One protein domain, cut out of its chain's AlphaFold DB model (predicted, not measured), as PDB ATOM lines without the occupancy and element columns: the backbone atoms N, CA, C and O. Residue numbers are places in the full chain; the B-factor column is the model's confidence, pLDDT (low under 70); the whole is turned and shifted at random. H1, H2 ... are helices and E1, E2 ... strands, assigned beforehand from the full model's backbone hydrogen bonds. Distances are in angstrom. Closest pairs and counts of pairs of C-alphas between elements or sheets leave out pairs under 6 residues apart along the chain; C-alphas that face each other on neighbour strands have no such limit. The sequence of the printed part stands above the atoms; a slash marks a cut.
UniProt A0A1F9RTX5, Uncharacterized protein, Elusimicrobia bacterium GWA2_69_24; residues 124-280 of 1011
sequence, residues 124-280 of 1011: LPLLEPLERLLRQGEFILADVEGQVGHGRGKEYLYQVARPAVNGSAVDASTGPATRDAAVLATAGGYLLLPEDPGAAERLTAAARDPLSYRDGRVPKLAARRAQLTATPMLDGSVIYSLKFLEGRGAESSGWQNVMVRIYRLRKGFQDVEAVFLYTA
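Overview. This is residues 124 to 280 of the 1011 residues of an uncharacterized protein of Elusimicrobia bacterium GWA2_69_24 (UniProt A0A1F9RTX5). The domain is a closed barrel of eight antiparallel strands, E1 to E8, with two helices on its outside, H1 over the wall at E7 and H2 beside the strands near E3 and E8, the two packed on each other at a steep angle. Round the ring run E1, E2, E6, E5, E3, E4, E8, E7 and back to E1. The printed part has 157 residues, with the named elements in the order H1, E1, E2, E3, E4, H2, E5, E6, E7, E8; the class is mixed, helices and strands. It is compact, with a radius of gyration of the C-alphas of 15.4 A, and spans 44 by 41 by 23 A.

Along the chain. The barrel's strands are E1, residues 140 to 152, 33.4 A long; E2, 155 to 160; E3, 177 to 186, 26.9 A; E4, 189 to 192; E5, 222 to 232, 30.0 A; E6, 238 to 244; E7, 256 to 267, 34.6 A; and E8, 270 to 278, 26.0 A. E1 bends by 66 degrees at residue 143, E3 by 56 degrees at residue 180 and E5 by 51 degrees at residue 225. H1 is residues 127 to 136, 14.5 A, and H2 is residues 197 to 208, 16.4 A. C-alpha 127 begins H1 at (-23.519, -39.915, -2.965), and C-alpha 278 ends E8 at (-16.823, -34.926, -9.771).

Arrangement. Four neighbour pairs are hairpins: E1 and E2, with N 150 and O 157 at 2.8 A; E5 and E6, with N 229 and O 241 at 2.8 A; E3 and E4, with N 184 and O 191 at 2.9 A; and E7 and E8, with N 263 and O 274 at 2.9 A. The ring is completed by E2 and E6, with N 158 and O 240 at 3.0 A; E5 and E3, with N 181 and O 226 at 2.8 A; E4 and E8, with N 190 and O 277 at 2.8 A; and E7 and E1, with N 147 and O 260 at 2.9 A. These N and O atoms are within hydrogen-bond range. H1 is on the barrel, outside it, at a height over the sheet of 9.5 A. It lies over E7 and, only just, with 3 C-alphas, over E1; it runs along the strands, at 10 degrees to E7 on the local plane. H2 is also on the barrel and outside it, over none of the strands; its height over the sheet is 4.4 A, only just above the sheet's level. The helices touch, H2 with residues 203 to 207 alone; the closest C-alphas, of Pro 129 and Ala 206, are 5.1 A apart. Their lines stand at a steep tilt of 66 degrees, opposite ways. In H1 and H2 every O i to N i+4 pair is within hydrogen-bond range.

Size, cuts and confidence. The C-alphas farthest apart, of Ser 173 and Asp 215, are 49.1 A apart. The printed part has no cut. The links E2 to E3, H2 to E5 and E6 to E7 are long, with 16, 13 and 11 residues. The mean pLDDT of the printed part is 83.0; residues 164 to 175 and 247 to 253 are under 70.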
ATOM      1  N   LEU A 124     -23.147 -37.299  -9.349       77.44
ATOM      2  CA  LEU A 124     -22.325 -38.361  -8.777       77.44
ATOM      3  C   LEU A 124     -23.206 -39.318  -7.960       77.44
ATOM      4  O   LEU A 124     -23.307 -39.176  -6.737       77.44
ATOM      5  N   PRO A 125     -23.830 -40.325  -8.607       76.44
ATOM      6  CA  PRO A 125     -24.753 -41.265  -7.960       76.44
ATOM      7  C   PRO A 125     -24.192 -41.974  -6.715       76.44
ATOM      8  O   PRO A 125     -24.946 -42.395  -5.843       76.44
ATOM      9  N   LEU A 126     -22.863 -42.066  -6.590       84.38
ATOM     10  CA  LEU A 126     -22.155 -42.588  -5.413       84.38
ATOM     11  C   LEU A 126     -22.472 -41.842  -4.098       84.38
ATOM     12  O   LEU A 126     -22.169 -42.364  -3.026       84.38
ATOM     13  N   LEU A 127     -23.107 -40.665  -4.152       86.50
ATOM     14  CA  LEU A 127     -23.519 -39.915  -2.965       86.50
ATOM     15  C   LEU A 127     -24.777 -40.481  -2.269       86.50
ATOM     16  O   LEU A 127     -24.898 -40.350  -1.049       86.50
ATOM     17  N   GLU A 128     -25.696 -41.147  -2.986       87.06
ATOM     18  CA  GLU A 128     -26.895 -41.746  -2.364       87.06
ATOM     19  C   GLU A 128     -26.555 -42.923  -1.414       87.06
ATOM     20  O   GLU A 128     -27.054 -42.934  -0.282       87.06
ATOM     21  N   PRO A 129     -25.632 -43.849  -1.767       89.56
ATOM     22  CA  PRO A 129     -25.064 -44.827  -0.835       89.56
ATOM     23  C   PRO A 129     -24.489 -44.230   0.456       89.56
ATOM     24  O   PRO A 129     -24.694 -44.798   1.532       89.56
ATOM     25  N   LEU A 130     -23.798 -43.083   0.380       90.19
ATOM     26  CA  LEU A 130     -23.261 -42.418   1.570       90.19
ATOM     27  C   LEU A 130     -24.393 -41.901   2.468       90.19
ATOM     28  O   LEU A 130     -24.373 -42.170   3.671       90.19
ATOM     29  N   GLU A 131     -25.407 -41.225   1.913       87.56
ATOM     30  CA  GLU A 131     -26.542 -40.754   2.722       87.56
ATOM     31  C   GLU A 131     -27.334 -41.910   3.340       87.56
ATOM     32  O   GLU A 131     -27.796 -41.806   4.475       87.56
ATOM     33  N   ARG A 132     -27.453 -43.049   2.648       86.94
ATOM     34  CA  ARG A 132     -28.077 -44.244   3.223       86.94
ATOM     35  C   ARG A 132     -27.336 -44.730   4.474       86.94
ATOM     36  O   ARG A 132     -27.990 -44.967   5.489       86.94
ATOM     37  N   LEU A 133     -26.009 -44.841   4.431       89.12
ATOM     38  CA  LEU A 133     -25.197 -45.260   5.584       89.12
ATOM     39  C   LEU A 133     -25.251 -44.223   6.720       89.12
ATOM     40  O   LEU A 133     -25.441 -44.575   7.886       89.12
ATOM     41  N   LEU A 134     -25.182 -42.935   6.371       88.25
ATOM     42  CA  LEU A 134     -25.361 -41.805   7.287       88.25
ATOM     43  C   LEU A 134     -26.750 -41.784   7.958       88.25
ATOM     44  O   LEU A 134     -26.875 -41.342   9.101       88.25
ATOM     45  N   ARG A 135     -27.797 -42.252   7.268       83.00
ATOM     46  CA  ARG A 135     -29.171 -42.415   7.781       83.00
ATOM     47  C   ARG A 135     -29.337 -43.675   8.638       83.00
ATOM     48  O   ARG A 135     -30.148 -43.671   9.556       83.00
ATOM     49  N   GLN A 136     -28.575 -44.733   8.359       86.19
ATOM     50  CA  GLN A 136     -28.540 -45.965   9.161       86.19
ATOM     51  C   GLN A 136     -27.720 -45.825  10.457       86.19
ATOM     52  O   GLN A 136     -27.771 -46.716  11.299       86.19
ATOM     53  N   GLY A 137     -26.986 -44.720  10.638       87.00
ATOM     54  CA  GLY A 137     -26.142 -44.485  11.815       87.00
ATOM     55  C   GLY A 137     -24.768 -45.162  11.754       87.00
ATOM     56  O   GLY A 137     -24.034 -45.129  12.737       87.00
ATOM     57  N   GLU A 138     -24.393 -45.734  10.604       88.62
ATOM     58  CA  GLU A 138     -23.064 -46.329  10.374       88.62
ATOM     59  C   GLU A 138     -21.933 -45.296  10.469       88.62
ATOM     60  O   GLU A 138     -20.813 -45.627  10.862       88.62
ATOM     61  N   PHE A 139     -22.250 -44.045  10.130       90.31
ATOM     62  CA  PHE A 139     -21.372 -42.887  10.233       90.31
ATOM     63  C   PHE A 139     -22.161 -41.658  10.697       90.31
ATOM     64  O   PHE A 139     -23.335 -41.488  10.362       90.31
ATOM     65  N   ILE A 140     -21.488 -40.752  11.402       89.25
ATOM     66  CA  ILE A 140     -21.955 -39.386  11.662       89.25
ATOM     67  C   ILE A 140     -21.208 -38.456  10.701       89.25
ATOM     68  O   ILE A 140     -19.986 -38.529  10.613       89.25
ATOM     69  N   LEU A 141     -21.916 -37.573   9.995       90.19
ATOM     70  CA  LEU A 141     -21.283 -36.534   9.178       90.19
ATOM     71  C   LEU A 141     -20.851 -35.389  10.099       90.19
ATOM     72  O   LEU A 141     -21.702 -34.805  10.770       90.19
ATOM     73  N   ALA A 142     -19.553 -35.100  10.149       87.88
ATOM     74  CA  ALA A 142     -18.991 -34.029  10.966       87.88
ATOM     75  C   ALA A 142     -18.841 -32.719  10.178       87.88
ATOM     76  O   ALA A 142     -19.150 -31.659  10.714       87.88
ATOM     77  N   ASP A 143     -18.380 -32.801   8.926       85.31
ATOM     78  CA  ASP A 143     -18.059 -31.651   8.070       85.31
ATOM     79  C   ASP A 143     -18.007 -32.059   6.577       85.31
ATOM     80  O   ASP A 143     -17.870 -33.246   6.260       85.31
ATOM     81  N   VAL A 144     -18.129 -31.087   5.666       87.44
ATOM     82  CA  VAL A 144     -17.991 -31.264   4.208       87.44
ATOM     83  C   VAL A 144     -17.155 -30.121   3.632       87.44
ATOM     84  O   VAL A 144     -17.647 -29.006   3.461       87.44
ATOM     85  N   GLU A 145     -15.903 -30.410   3.281       85.38
ATOM     86  CA  GLU A 145     -15.003 -29.447   2.639       85.38
ATOM     87  C   GLU A 145     -15.112 -29.573   1.111       85.38
ATOM     88  O   GLU A 145     -14.995 -30.666   0.556       85.38
ATOM     89  N   GLY A 146     -15.366 -28.459   0.424       86.25
ATOM     90  CA  GLY A 146     -15.355 -28.379  -1.037       86.25
ATOM     91  C   GLY A 146     -14.061 -27.732  -1.518       86.25
ATOM     92  O   GLY A 146     -13.704 -26.674  -1.009       86.25
ATOM     93  N   GLN A 147     -13.382 -28.343  -2.490       85.94
ATOM     94  CA  GLN A 147     -12.102 -27.866  -3.026       85.94
ATOM     95  C   GLN A 147     -12.080 -27.885  -4.559       85.94
ATOM     96  O   GLN A 147     -12.637 -28.786  -5.195       85.94
ATOM     97  N   VAL A 148     -11.418 -26.893  -5.157       89.19
ATOM     98  CA  VAL A 148     -11.072 -26.921  -6.584       89.19
ATOM     99  C   VAL A 148      -9.937 -27.927  -6.765       89.19
ATOM    100  O   VAL A 148      -8.922 -27.860  -6.075       89.19
ATOM    101  N   GLY A 149     -10.117 -28.871  -7.684       90.38
ATOM    102  CA  GLY A 149      -9.058 -29.762  -8.144       90.38
ATOM    103  C   GLY A 149      -8.803 -29.581  -9.634       90.38
ATOM    104  O   GLY A 149      -9.576 -28.930 -10.339       90.38
ATOM    105  N   HIS A 150      -7.741 -30.209 -10.130       90.56
ATOM    106  CA  HIS A 150      -7.394 -30.210 -11.546       90.56
ATOM    107  C   HIS A 150      -7.137 -31.637 -12.043       90.56
ATOM    108  O   HIS A 150      -6.388 -32.384 -11.422       90.56
ATOM    109  N   GLY A 151      -7.739 -32.024 -13.166       88.50
ATOM    110  CA  GLY A 151      -7.547 -33.315 -13.826       88.50
ATOM    111  C   GLY A 151      -6.820 -33.191 -15.163       88.50
ATOM    112  O   GLY A 151      -7.014 -32.219 -15.895       88.50
ATOM    113  N   ARG A 152      -5.991 -34.180 -15.502       86.06
ATOM    114  CA  ARG A 152      -5.358 -34.319 -16.820       86.06
ATOM    115  C   ARG A 152      -5.147 -35.791 -17.169       86.06
ATOM    116  O   ARG A 152      -4.243 -36.446 -16.646       86.06
ATOM    117  N   GLY A 153      -5.964 -36.310 -18.085       82.06
ATOM    118  CA  GLY A 153      -5.911 -37.698 -18.554       82.06
ATOM    119  C   GLY A 153      -6.125 -38.728 -17.442       82.06
ATOM    120  O   GLY A 153      -7.246 -39.146 -17.195       82.06
ATOM    121  N   LYS A 154      -5.041 -39.164 -16.788       86.50
ATOM    122  CA  LYS A 154      -5.064 -40.157 -15.695       86.50
ATOM    123  C   LYS A 154      -4.671 -39.598 -14.328       86.50
ATOM    124  O   LYS A 154      -4.653 -40.360 -13.363       86.50
ATOM    125  N   GLU A 155      -4.299 -38.326 -14.245       89.88
ATOM    126  CA  GLU A 155      -3.763 -37.715 -13.028       89.88
ATOM    127  C   GLU A 155      -4.666 -36.578 -12.542       89.88
ATOM    128  O   GLU A 155      -5.126 -35.759 -13.336       89.88
ATOM    129  N   TYR A 156      -4.933 -36.555 -11.239       91.94
ATOM    130  CA  TYR A 156      -5.853 -35.633 -10.581       91.94
ATOM    131  C   TYR A 156      -5.182 -35.007  -9.356       91.94
ATOM    132  O   TYR A 156      -4.795 -35.715  -8.431       91.94
ATOM    133  N   LEU A 157      -5.062 -33.681  -9.348       93.12
ATOM    134  CA  LEU A 157      -4.478 -32.883  -8.275       93.12
ATOM    135  C   LEU A 157      -5.575 -32.210  -7.448       93.12
ATOM    136  O   LEU A 157      -6.490 -31.610  -8.011       93.12
ATOM    137  N   TYR A 158      -5.466 -32.253  -6.121       91.88
ATOM    138  CA  TYR A 158      -6.310 -31.467  -5.217       91.88
ATOM    139  C   TYR A 158      -5.583 -31.146  -3.908       91.88
ATOM    140  O   TYR A 158      -4.720 -31.900  -3.462       91.88
ATOM    141  N   GLN A 159      -5.929 -30.021  -3.285       88.69
ATOM    142  CA  GLN A 159      -5.383 -29.600  -1.992       88.69
ATOM    143  C   GLN A 159      -6.403 -29.872  -0.880       88.69
ATOM    144  O   GLN A 159      -7.605 -29.733  -1.089       88.69
ATOM    145  N   VAL A 160      -5.926 -30.253   0.304       85.06
ATOM    146  CA  VAL A 160      -6.737 -30.407   1.521       85.06
ATOM    147  C   VAL A 160      -6.171 -29.477   2.583       85.06
ATOM    148  O   VAL A 160      -4.996 -29.587   2.934       85.06
ATOM    149  N   ALA A 161      -6.992 -28.561   3.102       80.31
ATOM    150  CA  ALA A 161      -6.513 -27.538   4.034       80.31
ATOM    151  C   ALA A 161      -6.158 -28.109   5.419       80.31
ATOM    152  O   ALA A 161      -5.322 -27.546   6.123       80.31
ATOM    153  N   ARG A 162      -6.815 -29.205   5.823       76.75
ATOM    154  CA  ARG A 162      -6.600 -29.929   7.089       76.75
ATOM    155  C   ARG A 162      -6.903 -31.424   6.893       76.75
ATOM    156  O   ARG A 162      -8.076 -31.793   6.957       76.75
ATOM    157  N   PRO A 163      -5.920 -32.289   6.604       70.31
ATOM    158  CA  PRO A 163      -6.179 -33.721   6.450       70.31
ATOM    159  C   PRO A 163      -6.458 -34.387   7.809       70.31
ATOM    160  O   PRO A 163      -6.029 -33.890   8.856       70.31
ATOM    161  N   ALA A 164      -7.160 -35.521   7.822       63.47
ATOM    162  CA  ALA A 164      -7.382 -36.267   9.059       63.47
ATOM    163  C   ALA A 164      -6.088 -36.894   9.604       63.47
ATOM    164  O   ALA A 164      -5.374 -37.615   8.905       63.47
ATOM    165  N   VAL A 165      -5.857 -36.710  10.910       55.69
ATOM    166  CA  VAL A 165      -4.661 -37.158  11.659       55.69
ATOM    167  C   VAL A 165      -4.349 -38.654  11.475       55.69
ATOM    168  O   VAL A 165      -3.188 -39.049  11.520       55.69
ATOM    169  N   ASN A 166      -5.368 -39.483  11.221       52.25
ATOM    170  CA  ASN A 166      -5.218 -40.927  11.013       52.25
ATOM    171  C   ASN A 166      -5.048 -41.347   9.535       52.25
ATOM    172  O   ASN A 166      -4.640 -42.477   9.292       52.25
ATOM    173  N   GLY A 167      -5.383 -40.487   8.562       46.06
ATOM    174  CA  GLY A 167      -5.317 -40.789   7.118       46.06
ATOM    175  C   GLY A 167      -4.055 -40.263   6.421       46.06
ATOM    176  O   GLY A 167      -3.692 -40.707   5.329       46.06
ATOM    177  N   SER A 168      -3.341 -39.331   7.055       48.84
ATOM    178  CA  SER A 168      -2.047 -38.835   6.581       48.84
ATOM    179  C   SER A 168      -1.022 -38.795   7.712       48.84
ATOM    180  O   SER A 168      -0.783 -37.752   8.320       48.84
ATOM    181  N   ALA A 169      -0.344 -39.921   7.942       43.06
ATOM    182  CA  ALA A 169       0.907 -39.969   8.701       43.06
ATOM    183  C   ALA A 169       2.069 -39.373   7.871       43.06
ATOM    184  O   ALA A 169       3.055 -40.045   7.575       43.06
ATOM    185  N   VAL A 170       1.900 -38.121   7.439       51.44
ATOM    186  CA  VAL A 170       2.802 -37.374   6.555       51.44
ATOM    187  C   VAL A 170       3.107 -36.045   7.237       51.44
ATOM    188  O   VAL A 170       2.466 -35.026   6.986       51.44
ATOM    189  N   ASP A 171       4.058 -36.084   8.166       51.31
ATOM    190  CA  ASP A 171       4.609 -34.877   8.777       51.31
ATOM    191  C   ASP A 171       5.411 -34.086   7.729       51.31
ATOM    192  O   ASP A 171       6.027 -34.674   6.831       51.31
ATOM    193  N   ALA A 172       5.458 -32.759   7.857       51.69
ATOM    194  CA  ALA A 172       6.200 -31.881   6.952       51.69
ATOM    195  C   ALA A 172       7.711 -32.199   6.913       51.69
ATOM    196  O   ALA A 172       8.390 -31.852   5.948       51.69
ATOM    197  N   SER A 173       8.231 -32.910   7.923       51.75
ATOM    198  CA  SER A 173       9.601 -33.436   7.958       51.75
ATOM    199  C   SER A 173       9.864 -34.638   7.033       51.75
ATOM    200  O   SER A 173      11.024 -34.928   6.743       51.75
ATOM    201  N   THR A 174       8.825 -35.346   6.566       60.09
ATOM    202  CA  THR A 174       8.963 -36.655   5.887       60.09
ATOM    203  C   THR A 174       8.946 -36.604   4.355       60.09
ATOM    204  O   THR A 174       9.345 -37.573   3.711       60.09
ATOM    205  N   GLY A 175       8.561 -35.471   3.760       68.69
ATOM    206  CA  GLY A 175       8.503 -35.293   2.304       68.69
ATOM    207  C   GLY A 175       7.291 -35.964   1.631       68.69
ATOM    208  O   GLY A 175       6.322 -36.311   2.306       68.69
ATOM    209  N   PRO A 176       7.294 -36.108   0.290       82.12
ATOM    210  CA  PRO A 176       6.169 -36.688  -0.444       82.12
ATOM    211  C   PRO A 176       6.034 -38.199  -0.202       82.12
ATOM    212  O   PRO A 176       6.981 -38.954  -0.426       82.12
ATOM    213  N   ALA A 177       4.842 -38.652   0.185       84.25
ATOM    214  CA  ALA A 177       4.542 -40.055   0.463       84.25
ATOM    215  C   ALA A 177       3.558 -40.632  -0.570       84.25
ATOM    216  O   ALA A 177       2.459 -40.105  -0.739       84.25
ATOM    217  N   THR A 178       3.927 -41.731  -1.237       89.12
ATOM    218  CA  THR A 178       3.095 -42.403  -2.259       89.12
ATOM    219  C   THR A 178       2.609 -43.765  -1.776       89.12
ATOM    220  O   THR A 178       3.402 -44.561  -1.276       89.12
ATOM    221  N   ARG A 179       1.321 -44.062  -1.980       88.81
ATOM    222  CA  ARG A 179       0.688 -45.353  -1.657       88.81
ATOM    223  C   ARG A 179      -0.290 -45.805  -2.742       88.81
ATOM    224  O   ARG A 179      -0.765 -44.988  -3.525       88.81
ATOM    225  N   ASP A 180      -0.627 -47.091  -2.758       89.69
ATOM    226  CA  ASP A 180      -1.760 -47.601  -3.541       89.69
ATOM    227  C   ASP A 180      -3.094 -47.099  -2.955       89.69
ATOM    228  O   ASP A 180      -3.243 -46.946  -1.742       89.69
ATOM    229  N   ALA A 181      -4.072 -46.855  -3.826       87.19
ATOM    230  CA  ALA A 181      -5.388 -46.326  -3.491       87.19
ATOM    231  C   ALA A 181      -6.507 -47.087  -4.225       87.19
ATOM    232  O   ALA A 181      -6.421 -47.355  -5.429       87.19
ATOM    233  N   ALA A 182      -7.576 -47.409  -3.491       88.12
ATOM    234  CA  ALA A 182      -8.762 -48.082  -4.012       88.12
ATOM    235  C   ALA A 182      -9.847 -47.058  -4.374       88.12
ATOM    236  O   ALA A 182     -10.292 -46.284  -3.525       88.12
ATOM    237  N   VAL A 183     -10.287 -47.063  -5.633       91.44
ATOM    238  CA  VAL A 183     -11.255 -46.090  -6.153       91.44
ATOM    239  C   VAL A 183     -12.446 -46.806  -6.788       91.44
ATOM    240  O   VAL A 183     -12.272 -47.745  -7.570       91.44
ATOM    241  N   LEU A 184     -13.661 -46.340  -6.489       91.19
ATOM    242  CA  LEU A 184     -14.864 -46.666  -7.256       91.19
ATOM    243  C   LEU A 184     -15.119 -45.558  -8.280       91.19
ATOM    244  O   LEU A 184     -15.309 -44.402  -7.914       91.19
ATOM    245  N   ALA A 185     -15.132 -45.920  -9.558       87.94
ATOM    246  CA  ALA A 185     -15.441 -45.031 -10.669       87.94
ATOM    247  C   ALA A 185     -16.879 -45.245 -11.160       87.94
ATOM    248  O   ALA A 185     -17.353 -46.381 -11.254       87.94
ATOM    249  N   THR A 186     -17.537 -44.149 -11.522       85.94
ATOM    250  CA  THR A 186     -18.783 -44.085 -12.292       85.94
ATOM    251  C   THR A 186     -18.628 -43.020 -13.386       85.94
ATOM    252  O   THR A 186     -17.622 -42.319 -13.428       85.94
ATOM    253  N   ALA A 187     -19.615 -42.879 -14.266       74.56
ATOM    254  CA  ALA A 187     -19.599 -41.914 -15.366       74.56
ATOM    255  C   ALA A 187     -19.281 -40.467 -14.920       74.56
ATOM    256  O   ALA A 187     -18.363 -39.846 -15.446       74.56
ATOM    257  N   GLY A 188     -19.998 -39.957 -13.911       79.19
ATOM    258  CA  GLY A 188     -19.814 -38.603 -13.365       79.19
ATOM    259  C   GLY A 188     -18.677 -38.432 -12.346       79.19
ATOM    260  O   GLY A 188     -18.609 -37.400 -11.677       79.19
ATOM    261  N   GLY A 189     -17.799 -39.431 -12.184       88.12
ATOM    262  CA  GLY A 189     -16.563 -39.280 -11.412       88.12
ATOM    263  C   GLY A 189     -16.238 -40.423 -10.451       88.12
ATOM    264  O   GLY A 189     -16.584 -41.586 -10.668       88.12
ATOM    265  N   TYR A 190     -15.521 -40.089  -9.380       90.19
ATOM    266  CA  TYR A 190     -14.756 -41.038  -8.575       90.19
ATOM    267  C   TYR A 190     -15.015 -40.883  -7.075       90.19
ATOM    268  O   TYR A 190     -15.028 -39.775  -6.543       90.19
ATOM    269  N   LEU A 191     -15.135 -42.012  -6.377       92.50
ATOM    270  CA  LEU A 191     -15.045 -42.107  -4.922       92.50
ATOM    271  C   LEU A 191     -13.733 -42.801  -4.550       92.50
ATOM    272  O   LEU A 191     -13.575 -44.003  -4.780       92.50
ATOM    273  N   LEU A 192     -12.810 -42.052  -3.948       92.38
ATOM    274  CA  LEU A 192     -11.672 -42.616  -3.229       92.38
ATOM    275  C   LEU A 192     -12.198 -43.253  -1.938       92.38
ATOM    276  O   LEU A 192     -12.774 -42.564  -1.092       92.38
ATOM    277  N   LEU A 193     -12.041 -44.572  -1.806       87.44
ATOM    278  CA  LEU A 193     -12.513 -45.290  -0.625       87.44
ATOM    279  C   LEU A 193     -11.657 -44.927   0.605       87.44
ATOM    280  O   LEU A 193     -10.443 -44.765   0.460       87.44
ATOM    281  N   PRO A 194     -12.255 -44.820   1.809       85.38
ATOM    282  CA  PRO A 194     -11.502 -44.550   3.031       85.38
ATOM    283  C   PRO A 194     -10.535 -45.679   3.395       85.38
ATOM    284  O   PRO A 194     -10.729 -46.830   3.012       85.38
ATOM    285  N   GLU A 195      -9.536 -45.358   4.217       80.38
ATOM    286  CA  GLU A 195      -8.516 -46.317   4.663       80.38
ATOM    287  C   GLU A 195      -9.000 -47.325   5.714       80.38
ATOM    288  O   GLU A 195      -8.394 -48.386   5.826       80.38
ATOM    289  N   ASP A 196     -10.085 -47.048   6.458       83.69
ATOM    290  CA  ASP A 196     -10.755 -48.081   7.269       83.69
ATOM    291  C   ASP A 196     -11.291 -49.167   6.318       83.69
ATOM    292  O   ASP A 196     -12.242 -48.882   5.577       83.69
ATOM    293  N   PRO A 197     -10.758 -50.407   6.339       83.31
ATOM    294  CA  PRO A 197     -11.197 -51.451   5.418       83.31
ATOM    295  C   PRO A 197     -12.692 -51.732   5.567       83.31
ATOM    296  O   PRO A 197     -13.396 -51.909   4.575       83.31
ATOM    297  N   GLY A 198     -13.214 -51.648   6.796       86.44
ATOM    298  CA  GLY A 198     -14.641 -51.798   7.040       86.44
ATOM    299  C   GLY A 198     -15.469 -50.668   6.419       86.44
ATOM    300  O   GLY A 198     -16.600 -50.905   5.999       86.44
ATOM    301  N   ALA A 199     -14.963 -49.435   6.353       86.31
ATOM    302  CA  ALA A 199     -15.651 -48.317   5.710       86.31
ATOM    303  C   ALA A 199     -15.646 -48.473   4.191       86.31
ATOM    304  O   ALA A 199     -16.692 -48.286   3.569       86.31
ATOM    305  N   ALA A 200     -14.507 -48.867   3.618       88.25
ATOM    306  CA  ALA A 200     -14.385 -49.198   2.204       88.25
ATOM    307  C   ALA A 200     -15.354 -50.325   1.801       88.25
ATOM    308  O   ALA A 200     -16.078 -50.189   0.811       88.25
ATOM    309  N   GLU A 201     -15.443 -51.394   2.599       91.81
ATOM    310  CA  GLU A 201     -16.398 -52.491   2.416       91.81
ATOM    311  C   GLU A 201     -17.854 -52.016   2.521       91.81
ATOM    312  O   GLU A 201     -18.638 -52.264   1.605       91.81
ATOM    313  N   ARG A 202     -18.222 -51.284   3.586       91.12
ATOM    314  CA  ARG A 202     -19.593 -50.769   3.788       91.12
ATOM    315  C   ARG A 202     -20.035 -49.837   2.658       91.12
ATOM    316  O   ARG A 202     -21.150 -49.984   2.159       91.12
ATOM    317  N   LEU A 203     -19.170 -48.917   2.220       90.75
ATOM    318  CA  LEU A 203     -19.439 -48.018   1.091       90.75
ATOM    319  C   LEU A 203     -19.561 -48.787  -0.229       90.75
ATOM    320  O   LEU A 203     -20.492 -48.537  -0.990       90.75
ATOM    321  N   THR A 204     -18.687 -49.765  -0.479       93.12
ATOM    322  CA  THR A 204     -18.744 -50.606  -1.688       93.12
ATOM    323  C   THR A 204     -19.991 -51.493  -1.715       93.12
ATOM    324  O   THR A 204     -20.595 -51.665  -2.773       93.12
ATOM    325  N   ALA A 205     -20.408 -52.033  -0.567       93.31
ATOM    326  CA  ALA A 205     -21.631 -52.818  -0.440       93.31
ATOM    327  C   ALA A 205     -22.876 -51.947  -0.666       93.31
ATOM    328  O   ALA A 205     -23.724 -52.300  -1.483       93.31
ATOM    329  N   ALA A 206     -22.949 -50.773  -0.029       92.19
ATOM    330  CA  ALA A 206     -24.042 -49.826  -0.237       92.19
ATOM    331  C   ALA A 206     -24.115 -49.342  -1.696       92.19
ATOM    332  O   ALA A 206     -25.205 -49.282  -2.258       92.19
ATOM    333  N   ALA A 207     -22.979 -49.067  -2.345       91.12
ATOM    334  CA  ALA A 207     -22.930 -48.677  -3.755       91.12
ATOM    335  C   ALA A 207     -23.338 -49.803  -4.727       91.12
ATOM    336  O   ALA A 207     -23.665 -49.531  -5.876       91.12
ATOM    337  N   ARG A 208     -23.353 -51.066  -4.288       92.06
ATOM    338  CA  ARG A 208     -23.811 -52.213  -5.093       92.06
ATOM    339  C   ARG A 208     -25.242 -52.658  -4.786       92.06
ATOM    340  O   ARG A 208     -25.744 -53.542  -5.472       92.06
ATOM    341  N   ASP A 209     -25.894 -52.071  -3.786       90.25
ATOM    342  CA  ASP A 209     -27.272 -52.394  -3.414       90.25
ATOM    343  C   ASP A 209     -28.265 -51.452  -4.132       90.25
ATOM    344  O   ASP A 209     -28.232 -50.241  -3.888       90.25
ATOM    345  N   PRO A 210     -29.186 -51.979  -4.968       88.06
ATOM    346  CA  PRO A 210     -30.277 -51.217  -5.580       88.06
ATOM    347  C   PRO A 210     -31.056 -50.312  -4.617       88.06
ATOM    348  O   PRO A 210     -31.450 -49.213  -4.998       88.06
ATOM    349  N   LEU A 211     -31.245 -50.726  -3.357       87.19
ATOM    350  CA  LEU A 211     -31.997 -49.979  -2.337       87.19
ATOM    351  C   LEU A 211     -31.275 -48.714  -1.831       87.19
ATOM    352  O   LEU A 211     -31.803 -47.993  -0.981       87.19
ATOM    353  N   SER A 212     -30.061 -48.443  -2.317       85.25
ATOM    354  CA  SER A 212     -29.353 -47.177  -2.096       85.25
ATOM    355  C   SER A 212     -29.749 -46.084  -3.087       85.25
ATOM    356  O   SER A 212     -29.469 -44.922  -2.812       85.25
ATOM    357  N   TYR A 213     -30.381 -46.442  -4.208       82.50
ATOM    358  CA  TYR A 213     -30.643 -45.555  -5.342       82.50
ATOM    359  C   TYR A 213     -32.138 -45.274  -5.499       82.50
ATOM    360  O   TYR A 213     -32.969 -46.175  -5.377       82.50
ATOM    361  N   ARG A 214     -32.497 -44.018  -5.793       73.12
ATOM    362  CA  ARG A 214     -33.901 -43.571  -5.898       73.12
ATOM    363  C   ARG A 214     -34.750 -44.309  -6.933       73.12
ATOM    364  O   ARG A 214     -35.943 -44.485  -6.699       73.12
ATOM    365  N   ASP A 215     -34.166 -44.714  -8.057       72.00
ATOM    366  CA  ASP A 215     -34.844 -45.446  -9.135       72.00
ATOM    367  C   ASP A 215     -34.664 -46.975  -9.034       72.00
ATOM    368  O   ASP A 215     -35.144 -47.718  -9.892       72.00
ATOM    369  N   GLY A 216     -33.970 -47.451  -7.993       78.38
ATOM    370  CA  GLY A 216     -33.622 -48.856  -7.812       78.38
ATOM    371  C   GLY A 216     -32.552 -49.374  -8.778       78.38
ATOM    372  O   GLY A 216     -32.448 -50.590  -8.949       78.38
ATOM    373  N   ARG A 217     -31.768 -48.507  -9.438       78.19
ATOM    374  CA  ARG A 217     -30.731 -48.926 -10.394       78.19
ATOM    375  C   ARG A 217     -29.331 -48.595  -9.902       78.19
ATOM    376  O   ARG A 217     -28.985 -47.454  -9.623       78.19
ATOM    377  N   VAL A 218     -28.487 -49.621  -9.874       82.94
ATOM    378  CA  VAL A 218     -27.054 -49.470  -9.613       82.94
ATOM    379  C   VAL A 218     -26.379 -48.933 -10.889       82.94
ATOM    380  O   VAL A 218     -26.575 -49.519 -11.958       82.94
ATOM    381  N   PRO A 219     -25.588 -47.844 -10.822       81.25
ATOM    382  CA  PRO A 219     -24.851 -47.321 -11.972       81.25
ATOM    383  C   PRO A 219     -23.746 -48.289 -12.430       81.25
ATOM    384  O   PRO A 219     -23.380 -49.233 -11.727       81.25
ATOM    385  N   LYS A 220     -23.160 -48.050 -13.611       82.44
ATOM    386  CA  LYS A 220     -22.021 -48.839 -14.123       82.44
ATOM    387  C   LYS A 220     -20.752 -48.549 -13.302       82.44
ATOM    388  O   LYS A 220     -19.950 -47.698 -13.674       82.44
ATOM    389  N   LEU A 221     -20.583 -49.258 -12.185       86.62
ATOM    390  CA  LEU A 221     -19.435 -49.120 -11.286       86.62
ATOM    391  C   LEU A 221     -18.221 -49.926 -11.755       86.62
ATOM    392  O   LEU A 221     -18.313 -51.135 -11.971       86.62
ATOM    393  N   ALA A 222     -17.058 -49.278 -11.805       87.19
ATOM    394  CA  ALA A 222     -15.768 -49.930 -12.015       87.19
ATOM    395  C   ALA A 222     -14.852 -49.721 -10.802       87.19
ATOM    396  O   ALA A 222     -14.651 -48.594 -10.357       87.19
ATOM    397  N   ALA A 223     -14.247 -50.796 -10.294       88.75
ATOM    398  CA  ALA A 223     -13.106 -50.664  -9.394       88.75
ATOM    399  C   ALA A 223     -11.874 -50.229 -10.206       88.75
ATOM    400  O   ALA A 223     -11.632 -50.747 -11.301       88.75
ATOM    401  N   ARG A 224     -11.102 -49.277  -9.680       87.75
ATOM    402  CA  ARG A 224      -9.861 -48.777 -10.283       87.75
ATOM    403  C   ARG A 224      -8.739 -48.788  -9.251       87.75
ATOM    404  O   ARG A 224      -8.953 -48.422  -8.095       87.75
ATOM    405  N   ARG A 225      -7.539 -49.169  -9.695       87.69
ATOM    406  CA  ARG A 225      -6.296 -48.956  -8.946       87.69
ATOM    407  C   ARG A 225      -5.694 -47.612  -9.330       87.69
ATOM    408  O   ARG A 225      -5.530 -47.310 -10.516       87.69
ATOM    409  N   ALA A 226      -5.338 -46.838  -8.321       92.00
ATOM    410  CA  ALA A 226      -4.580 -45.610  -8.461       92.00
ATOM    411  C   ALA A 226      -3.410 -45.608  -7.475       92.00
ATOM    412  O   ALA A 226      -3.410 -46.362  -6.504       92.00
ATOM    413  N   GLN A 227      -2.435 -44.742  -7.714       93.56
ATOM    414  CA  GLN A 227      -1.481 -44.314  -6.699       93.56
ATOM    415  C   GLN A 227      -1.902 -42.942  -6.181       93.56
ATOM    416  O   GLN A 227      -2.312 -42.087  -6.962       93.56
ATOM    417  N   LEU A 228      -1.820 -42.748  -4.869       91.94
ATOM    418  CA  LEU A 228      -2.062 -41.479  -4.198       91.94
ATOM    419  C   LEU A 228      -0.742 -40.989  -3.596       91.94
ATOM    420  O   LEU A 228      -0.190 -41.645  -2.712       91.94
ATOM    421  N   THR A 229      -0.253 -39.845  -4.068       91.81
ATOM    422  CA  THR A 229       0.931 -39.155  -3.543       91.81
ATOM    423  C   THR A 229       0.498 -37.938  -2.738       91.81
ATOM    424  O   THR A 229      -0.028 -36.984  -3.305       91.81
ATOM    425  N   ALA A 230       0.731 -37.963  -1.430       90.00
ATOM    426  CA  ALA A 230       0.501 -36.847  -0.520       90.00
ATOM    427  C   ALA A 230       1.789 -36.023  -0.364       90.00
ATOM    428  O   ALA A 230       2.843 -36.574  -0.052       90.00
ATOM    429  N   THR A 231       1.703 -34.708  -0.564       89.62
ATOM    430  CA  THR A 231       2.826 -33.765  -0.459       89.62
ATOM    431  C   THR A 231       2.492 -32.691   0.583       89.62
ATOM    432  O   THR A 231       1.593 -31.883   0.328       89.62
ATOM    433  N   PRO A 232       3.166 -32.663   1.749       86.31
ATOM    434  CA  PRO A 232       2.875 -31.698   2.806       86.31
ATOM    435  C   PRO A 232       3.410 -30.304   2.454       86.31
ATOM    436  O   PRO A 232       4.516 -30.166   1.930       86.31
ATOM    437  N   MET A 233       2.626 -29.270   2.756       84.81
ATOM    438  CA  MET A 233       2.958 -27.860   2.536       84.81
ATOM    439  C   MET A 233       3.353 -27.163   3.848       84.81
ATOM    440  O   MET A 233       2.971 -27.578   4.942       84.81
ATOM    441  N   LEU A 234       4.098 -26.058   3.739       82.69
ATOM    442  CA  LEU A 234       4.585 -25.279   4.892       82.69
ATOM    443  C   LEU A 234       3.474 -24.572   5.695       82.69
ATOM    444  O   LEU A 234       3.725 -24.127   6.812       82.69
ATOM    445  N   ASP A 235       2.265 -24.462   5.142       81.88
ATOM    446  CA  ASP A 235       1.075 -23.918   5.808       81.88
ATOM    447  C   ASP A 235       0.259 -24.983   6.575       81.88
ATOM    448  O   ASP A 235      -0.742 -24.652   7.211       81.88
ATOM    449  N   GLY A 236       0.687 -26.251   6.537       79.94
ATOM    450  CA  GLY A 236      -0.010 -27.390   7.142       79.94
ATOM    451  C   GLY A 236      -1.077 -28.039   6.252       79.94
ATOM    452  O   GLY A 236      -1.699 -29.015   6.675       79.94
ATOM    453  N   SER A 237      -1.285 -27.541   5.028       85.94
ATOM    454  CA  SER A 237      -2.115 -28.211   4.024       85.94
ATOM    455  C   SER A 237      -1.361 -29.362   3.342       85.94
ATOM    456  O   SER A 237      -0.141 -29.498   3.458       85.94
ATOM    457  N   VAL A 238      -2.084 -30.213   2.609       87.44
ATOM    458  CA  VAL A 238      -1.494 -31.308   1.821       87.44
ATOM    459  C   VAL A 238      -2.032 -31.270   0.397       87.44
ATOM    460  O   VAL A 238      -3.245 -31.228   0.187       87.44
ATOM    461  N   ILE A 239      -1.131 -31.316  -0.585       90.25
ATOM    462  CA  ILE A 239      -1.473 -31.517  -1.997       90.25
ATOM    463  C   ILE A 239      -1.431 -33.016  -2.291       90.25
ATOM    464  O   ILE A 239      -0.418 -33.674  -2.053       90.25
ATOM    465  N   TYR A 240      -2.518 -33.546  -2.837       91.44
ATOM    466  CA  TYR A 240      -2.643 -34.932  -3.266       91.44
ATOM    467  C   TYR A 240      -2.609 -35.019  -4.794       91.44
ATOM    468  O   TYR A 240      -3.376 -34.327  -5.463       91.44
ATOM    469  N   SER A 241      -1.766 -35.901  -5.340       93.56
ATOM    470  CA  SER A 241      -1.895 -36.409  -6.714       93.56
ATOM    471  C   SER A 241      -2.479 -37.818  -6.679       93.56
ATOM    472  O   SER A 241      -1.897 -38.714  -6.069       93.56
ATOM    473  N   LEU A 242      -3.629 -38.016  -7.322       92.88
ATOM    474  CA  LEU A 242      -4.252 -39.313  -7.567       92.88
ATOM    475  C   LEU A 242      -4.015 -39.703  -9.032       92.88
ATOM    476  O   LEU A 242      -4.554 -39.077  -9.944       92.88
ATOM    477  N   LYS A 243      -3.232 -40.757  -9.260       92.81
ATOM    478  CA  LYS A 243      -2.807 -41.213 -10.587       92.81
ATOM    479  C   LYS A 243      -3.327 -42.614 -10.886       92.81
ATOM    480  O   LYS A 243      -2.889 -43.588 -10.276       92.81
ATOM    481  N   PHE A 244      -4.246 -42.736 -11.838       90.00
ATOM    482  CA  PHE A 244      -4.810 -44.024 -12.243       90.00
ATOM    483  C   PHE A 244      -3.794 -44.878 -13.008       90.00
ATOM    484  O   PHE A 244      -3.214 -44.444 -14.005       90.00
ATOM    485  N   LEU A 245      -3.616 -46.125 -12.565       87.50
ATOM    486  CA  LEU A 245      -2.706 -47.084 -13.201       87.50
ATOM    487  C   LEU A 245      -3.316 -47.683 -14.481       87.50
ATOM    488  O   LEU A 245      -2.614 -47.991 -15.443       87.50
ATOM    489  N   GLU A 246      -4.643 -47.800 -14.522       77.44
ATOM    490  CA  GLU A 246      -5.408 -48.495 -15.560       77.44
ATOM    491  C   GLU A 246      -6.535 -47.609 -16.116       77.44
ATOM    492  O   GLU A 246      -7.059 -46.746 -15.416       77.44
ATOM    493  N   GLY A 247      -6.940 -47.840 -17.371       65.38
ATOM    494  CA  GLY A 247      -8.051 -47.132 -18.027       65.38
ATOM    495  C   GLY A 247      -7.650 -46.272 -19.233       65.38
ATOM    496  O   GLY A 247      -6.485 -46.264 -19.649       65.38
ATOM    497  N   ARG A 248      -8.641 -45.562 -19.789       55.03
ATOM    498  CA  ARG A 248      -8.536 -44.596 -20.896       55.03
ATOM    499  C   ARG A 248      -9.283 -43.305 -20.515       55.03
ATOM    500  O   ARG A 248     -10.487 -43.240 -20.731       55.03
ATOM    501  N   GLY A 249      -8.571 -42.313 -19.993       60.84
ATOM    502  CA  GLY A 249      -8.967 -40.911 -20.154       60.84
ATOM    503  C   GLY A 249      -8.343 -40.377 -21.447       60.84
ATOM    504  O   GLY A 249      -7.324 -40.919 -21.893       60.84
ATOM    505  N   ALA A 250      -8.927 -39.355 -22.072       60.94
ATOM    506  CA  ALA A 250      -8.289 -38.684 -23.201       60.94
ATOM    507  C   ALA A 250      -7.013 -37.960 -22.736       60.94
ATOM    508  O   ALA A 250      -6.983 -37.371 -21.654       60.94
ATOM    509  N   GLU A 251      -5.953 -37.955 -23.550       63.25
ATOM    510  CA  GLU A 251      -4.771 -37.132 -23.268       63.25
ATOM    511  C   GLU A 251      -5.083 -35.660 -23.561       63.25
ATOM    512  O   GLU A 251      -4.814 -35.137 -24.642       63.25
ATOM    513  N   SER A 252      -5.695 -34.985 -22.584       60.12
ATOM    514  CA  SER A 252      -6.002 -33.563 -22.678       60.12
ATOM    515  C   SER A 252      -4.716 -32.733 -22.782       60.12
ATOM    516  O   SER A 252      -3.740 -32.905 -22.035       60.12
ATOM    517  N   SER A 253      -4.722 -31.788 -23.724       58.06
ATOM    518  CA  SER A 253      -3.598 -30.884 -23.987       58.06
ATOM    519  C   SER A 253      -3.223 -30.050 -22.754       58.06
ATOM    520  O   SER A 253      -2.037 -29.815 -22.525       58.06
ATOM    521  N   GLY A 254      -4.207 -29.691 -21.922       73.50
ATOM    522  CA  GLY A 254      -4.032 -29.005 -20.640       73.50
ATOM    523  C   GLY A 254      -4.683 -29.717 -19.450       73.50
ATOM    524  O   GLY A 254      -5.319 -30.766 -19.589       73.50
ATOM    525  N   TRP A 255      -4.502 -29.117 -18.272       83.50
ATOM    526  CA  TRP A 255      -5.252 -29.433 -17.053       83.50
ATOM    527  C   TRP A 255      -6.652 -28.814 -17.118       83.50
ATOM    528  O   TRP A 255      -6.800 -27.686 -17.579       83.50
ATOM    529  N   GLN A 256      -7.650 -29.542 -16.625       83.62
ATOM    530  CA  GLN A 256      -9.049 -29.121 -16.545       83.62
ATOM    531  C   GLN A 256      -9.502 -29.046 -15.092       83.62
ATOM    532  O   GLN A 256      -9.042 -29.831 -14.266       83.62
ATOM    533  N   ASN A 257     -10.421 -28.143 -14.762       87.50
ATOM    534  CA  ASN A 257     -10.988 -28.083 -13.414       87.50
ATOM    535  C   ASN A 257     -11.862 -29.311 -13.121       87.50
ATOM    536  O   ASN A 257     -12.631 -29.757 -13.970       87.50
ATOM    537  N   VAL A 258     -11.797 -29.801 -11.884       88.50
ATOM    538  CA  VAL A 258     -12.742 -30.762 -11.303       88.50
ATOM    539  C   VAL A 258     -13.232 -30.262  -9.952       88.50
ATOM    540  O   VAL A 258     -12.533 -29.532  -9.246       88.50
ATOM    541  N   MET A 259     -14.444 -30.660  -9.575       89.50
ATOM    542  CA  MET A 259     -14.999 -30.325  -8.268       89.50
ATOM    543  C   MET A 259     -14.701 -31.456  -7.280       89.50
ATOM    544  O   MET A 259     -15.083 -32.600  -7.513       89.50
ATOM    545  N   VAL A 260     -14.054 -31.140  -6.159       90.38
ATOM    546  CA  VAL A 260     -13.702 -32.107  -5.108       90.38
ATOM    547  C   VAL A 260     -14.548 -31.852  -3.868       90.38
ATOM    548  O   VAL A 260     -14.748 -30.702  -3.474       90.38
ATOM    549  N   ARG A 261     -15.065 -32.914  -3.239       90.31
ATOM    550  CA  ARG A 261     -15.787 -32.838  -1.959       90.31
ATOM    551  C   ARG A 261     -15.282 -33.900  -0.990       90.31
ATOM    552  O   ARG A 261     -15.301 -35.091  -1.296       90.31
ATOM    553  N   ILE A 262     -14.839 -33.451   0.177       89.94
ATOM    554  CA  ILE A 262     -14.230 -34.257   1.235       89.94
ATOM    555  C   ILE A 262     -15.253 -34.360   2.361       89.94
ATOM    556  O   ILE A 262     -15.556 -33.376   3.036       89.94
ATOM    557  N   TYR A 263     -15.811 -35.551   2.544       90.81
ATOM    558  CA  TYR A 263     -16.783 -35.822   3.594       90.81
ATOM    559  C   TYR A 263     -16.044 -36.334   4.828       90.81
ATOM    560  O   TYR A 263     -15.487 -37.434   4.807       90.81
ATOM    561  N   ARG A 264     -16.042 -35.536   5.903       89.81
ATOM    562  CA  ARG A 264     -15.455 -35.912   7.194       89.81
ATOM    563  C   ARG A 264     -16.496 -36.662   8.012       89.81
ATOM    564  O   ARG A 264     -17.501 -36.095   8.445       89.81
ATOM    565  N   LEU A 265     -16.271 -37.956   8.184       90.25
ATOM    566  CA  LEU A 265     -17.167 -38.898   8.841       90.25
ATOM    567  C   LEU A 265     -16.604 -39.303  10.205       90.25
ATOM    568  O   LEU A 265     -15.395 -39.346  10.399       90.25
ATOM    569  N   ARG A 266     -17.480 -39.667  11.141       88.62
ATOM    570  CA  ARG A 266     -17.110 -40.270  12.428       88.62
ATOM    571  C   ARG A 266     -17.773 -41.618  12.617       88.62
ATOM    572  O   ARG A 266     -18.978 -41.744  12.393       88.62
ATOM    573  N   LYS A 267     -17.010 -42.592  13.116       84.25
ATOM    574  CA  LYS A 267     -17.527 -43.860  13.637       84.25
ATOM    575  C   LYS A 267     -16.940 -44.118  15.026       84.25
ATOM    576  O   LYS A 267     -15.755 -44.400  15.178       84.25
ATOM    577  N   GLY A 268     -17.768 -43.973  16.062       82.19
ATOM    578  CA  GLY A 268     -17.299 -43.991  17.451       82.19
ATOM    579  C   GLY A 268     -16.280 -42.873  17.706       82.19
ATOM    580  O   GLY A 268     -16.619 -41.699  17.590       82.19
ATOM    581  N   PHE A 269     -15.040 -43.254  18.020       78.69
ATOM    582  CA  PHE A 269     -13.909 -42.340  18.244       78.69
ATOM    583  C   PHE A 269     -12.965 -42.201  17.032       78.69
ATOM    584  O   PHE A 269     -11.927 -41.558  17.147       78.69
ATOM    585  N   GLN A 270     -13.287 -42.810  15.887       79.75
ATOM    586  CA  GLN A 270     -12.488 -42.711  14.662       79.75
ATOM    587  C   GLN A 270     -13.082 -41.656  13.719       79.75
ATOM    588  O   GLN A 270     -14.234 -41.789  13.296       79.75
ATOM    589  N   ASP A 271     -12.292 -40.639  13.366       82.69
ATOM    590  CA  ASP A 271     -12.539 -39.809  12.181       82.69
ATOM    591  C   ASP A 271     -12.097 -40.577  10.916       82.69
ATOM    592  O   ASP A 271     -11.078 -41.273  10.919       82.69
ATOM    593  N   VAL A 272     -12.883 -40.468   9.843       86.19
ATOM    594  CA  VAL A 272     -12.743 -41.187   8.567       86.19
ATOM    595  C   VAL A 272     -13.059 -40.209   7.431       86.19
ATOM    596  O   VAL A 272     -14.109 -39.572   7.455       86.19
ATOM    597  N   GLU A 273     -12.197 -40.088   6.421       87.88
ATOM    598  CA  GLU A 273     -12.428 -39.189   5.277       87.88
ATOM    599  C   GLU A 273     -12.790 -39.976   4.010       87.88
ATOM    600  O   GLU A 273     -12.180 -40.999   3.702       87.88
ATOM    601  N   ALA A 274     -13.794 -39.492   3.274       89.56
ATOM    602  CA  ALA A 274     -14.200 -40.017   1.970       89.56
ATOM    603  C   ALA A 274     -14.150 -38.887   0.929       89.56
ATOM    604  O   ALA A 274     -14.826 -37.868   1.093       89.56
ATOM    605  N   VAL A 275     -13.353 -39.058  -0.133       91.50
ATOM    606  CA  VAL A 275     -13.130 -38.012  -1.149       91.50
ATOM    607  C   VAL A 275     -13.881 -38.350  -2.432       91.50
ATOM    608  O   VAL A 275     -13.674 -39.403  -3.037       91.50
ATOM    609  N   PHE A 276     -14.745 -37.429  -2.846       92.25
ATOM    610  CA  PHE A 276     -15.575 -37.515  -4.040       92.25
ATOM    611  C   PHE A 276     -15.065 -36.503  -5.073       92.25
ATOM    612  O   PHE A 276     -15.133 -35.293  -4.844       92.25
ATOM    613  N   LEU A 277     -14.555 -36.997  -6.200       90.88
ATOM    614  CA  LEU A 277     -14.118 -36.208  -7.353       90.88
ATOM    615  C   LEU A 277     -15.239 -36.231  -8.398       90.88
ATOM    616  O   LEU A 277     -15.609 -37.305  -8.868       90.88
ATOM    617  N   TYR A 278     -15.770 -35.070  -8.764       89.50
ATOM    618  CA  TYR A 278     -16.823 -34.926  -9.771       89.50
ATOM    619  C   TYR A 278     -16.172 -34.525 -11.097       89.50
ATOM    620  O   TYR A 278     -15.492 -33.495 -11.166       89.50
ATOM    621  N   THR A 279     -16.380 -35.324 -12.143       84.00
ATOM    622  CA  THR A 279     -15.935 -35.006 -13.507       84.00
ATOM    623  C   THR A 279     -17.009 -34.212 -14.251       84.00
ATOM    624  O   THR A 279     -18.203 -34.332 -13.974       84.00
ATOM    625  N   ALA A 280     -16.588 -33.379 -15.203       84.19
ATOM    626  CA  ALA A 280     -17.509 -32.685 -16.095       84.19
ATOM    627  C   ALA A 280     -18.126 -33.678 -17.092       84.19
ATOM    628  O   ALA A 280     -17.404 -34.294 -17.876       84.19
TER     629      ALA A 280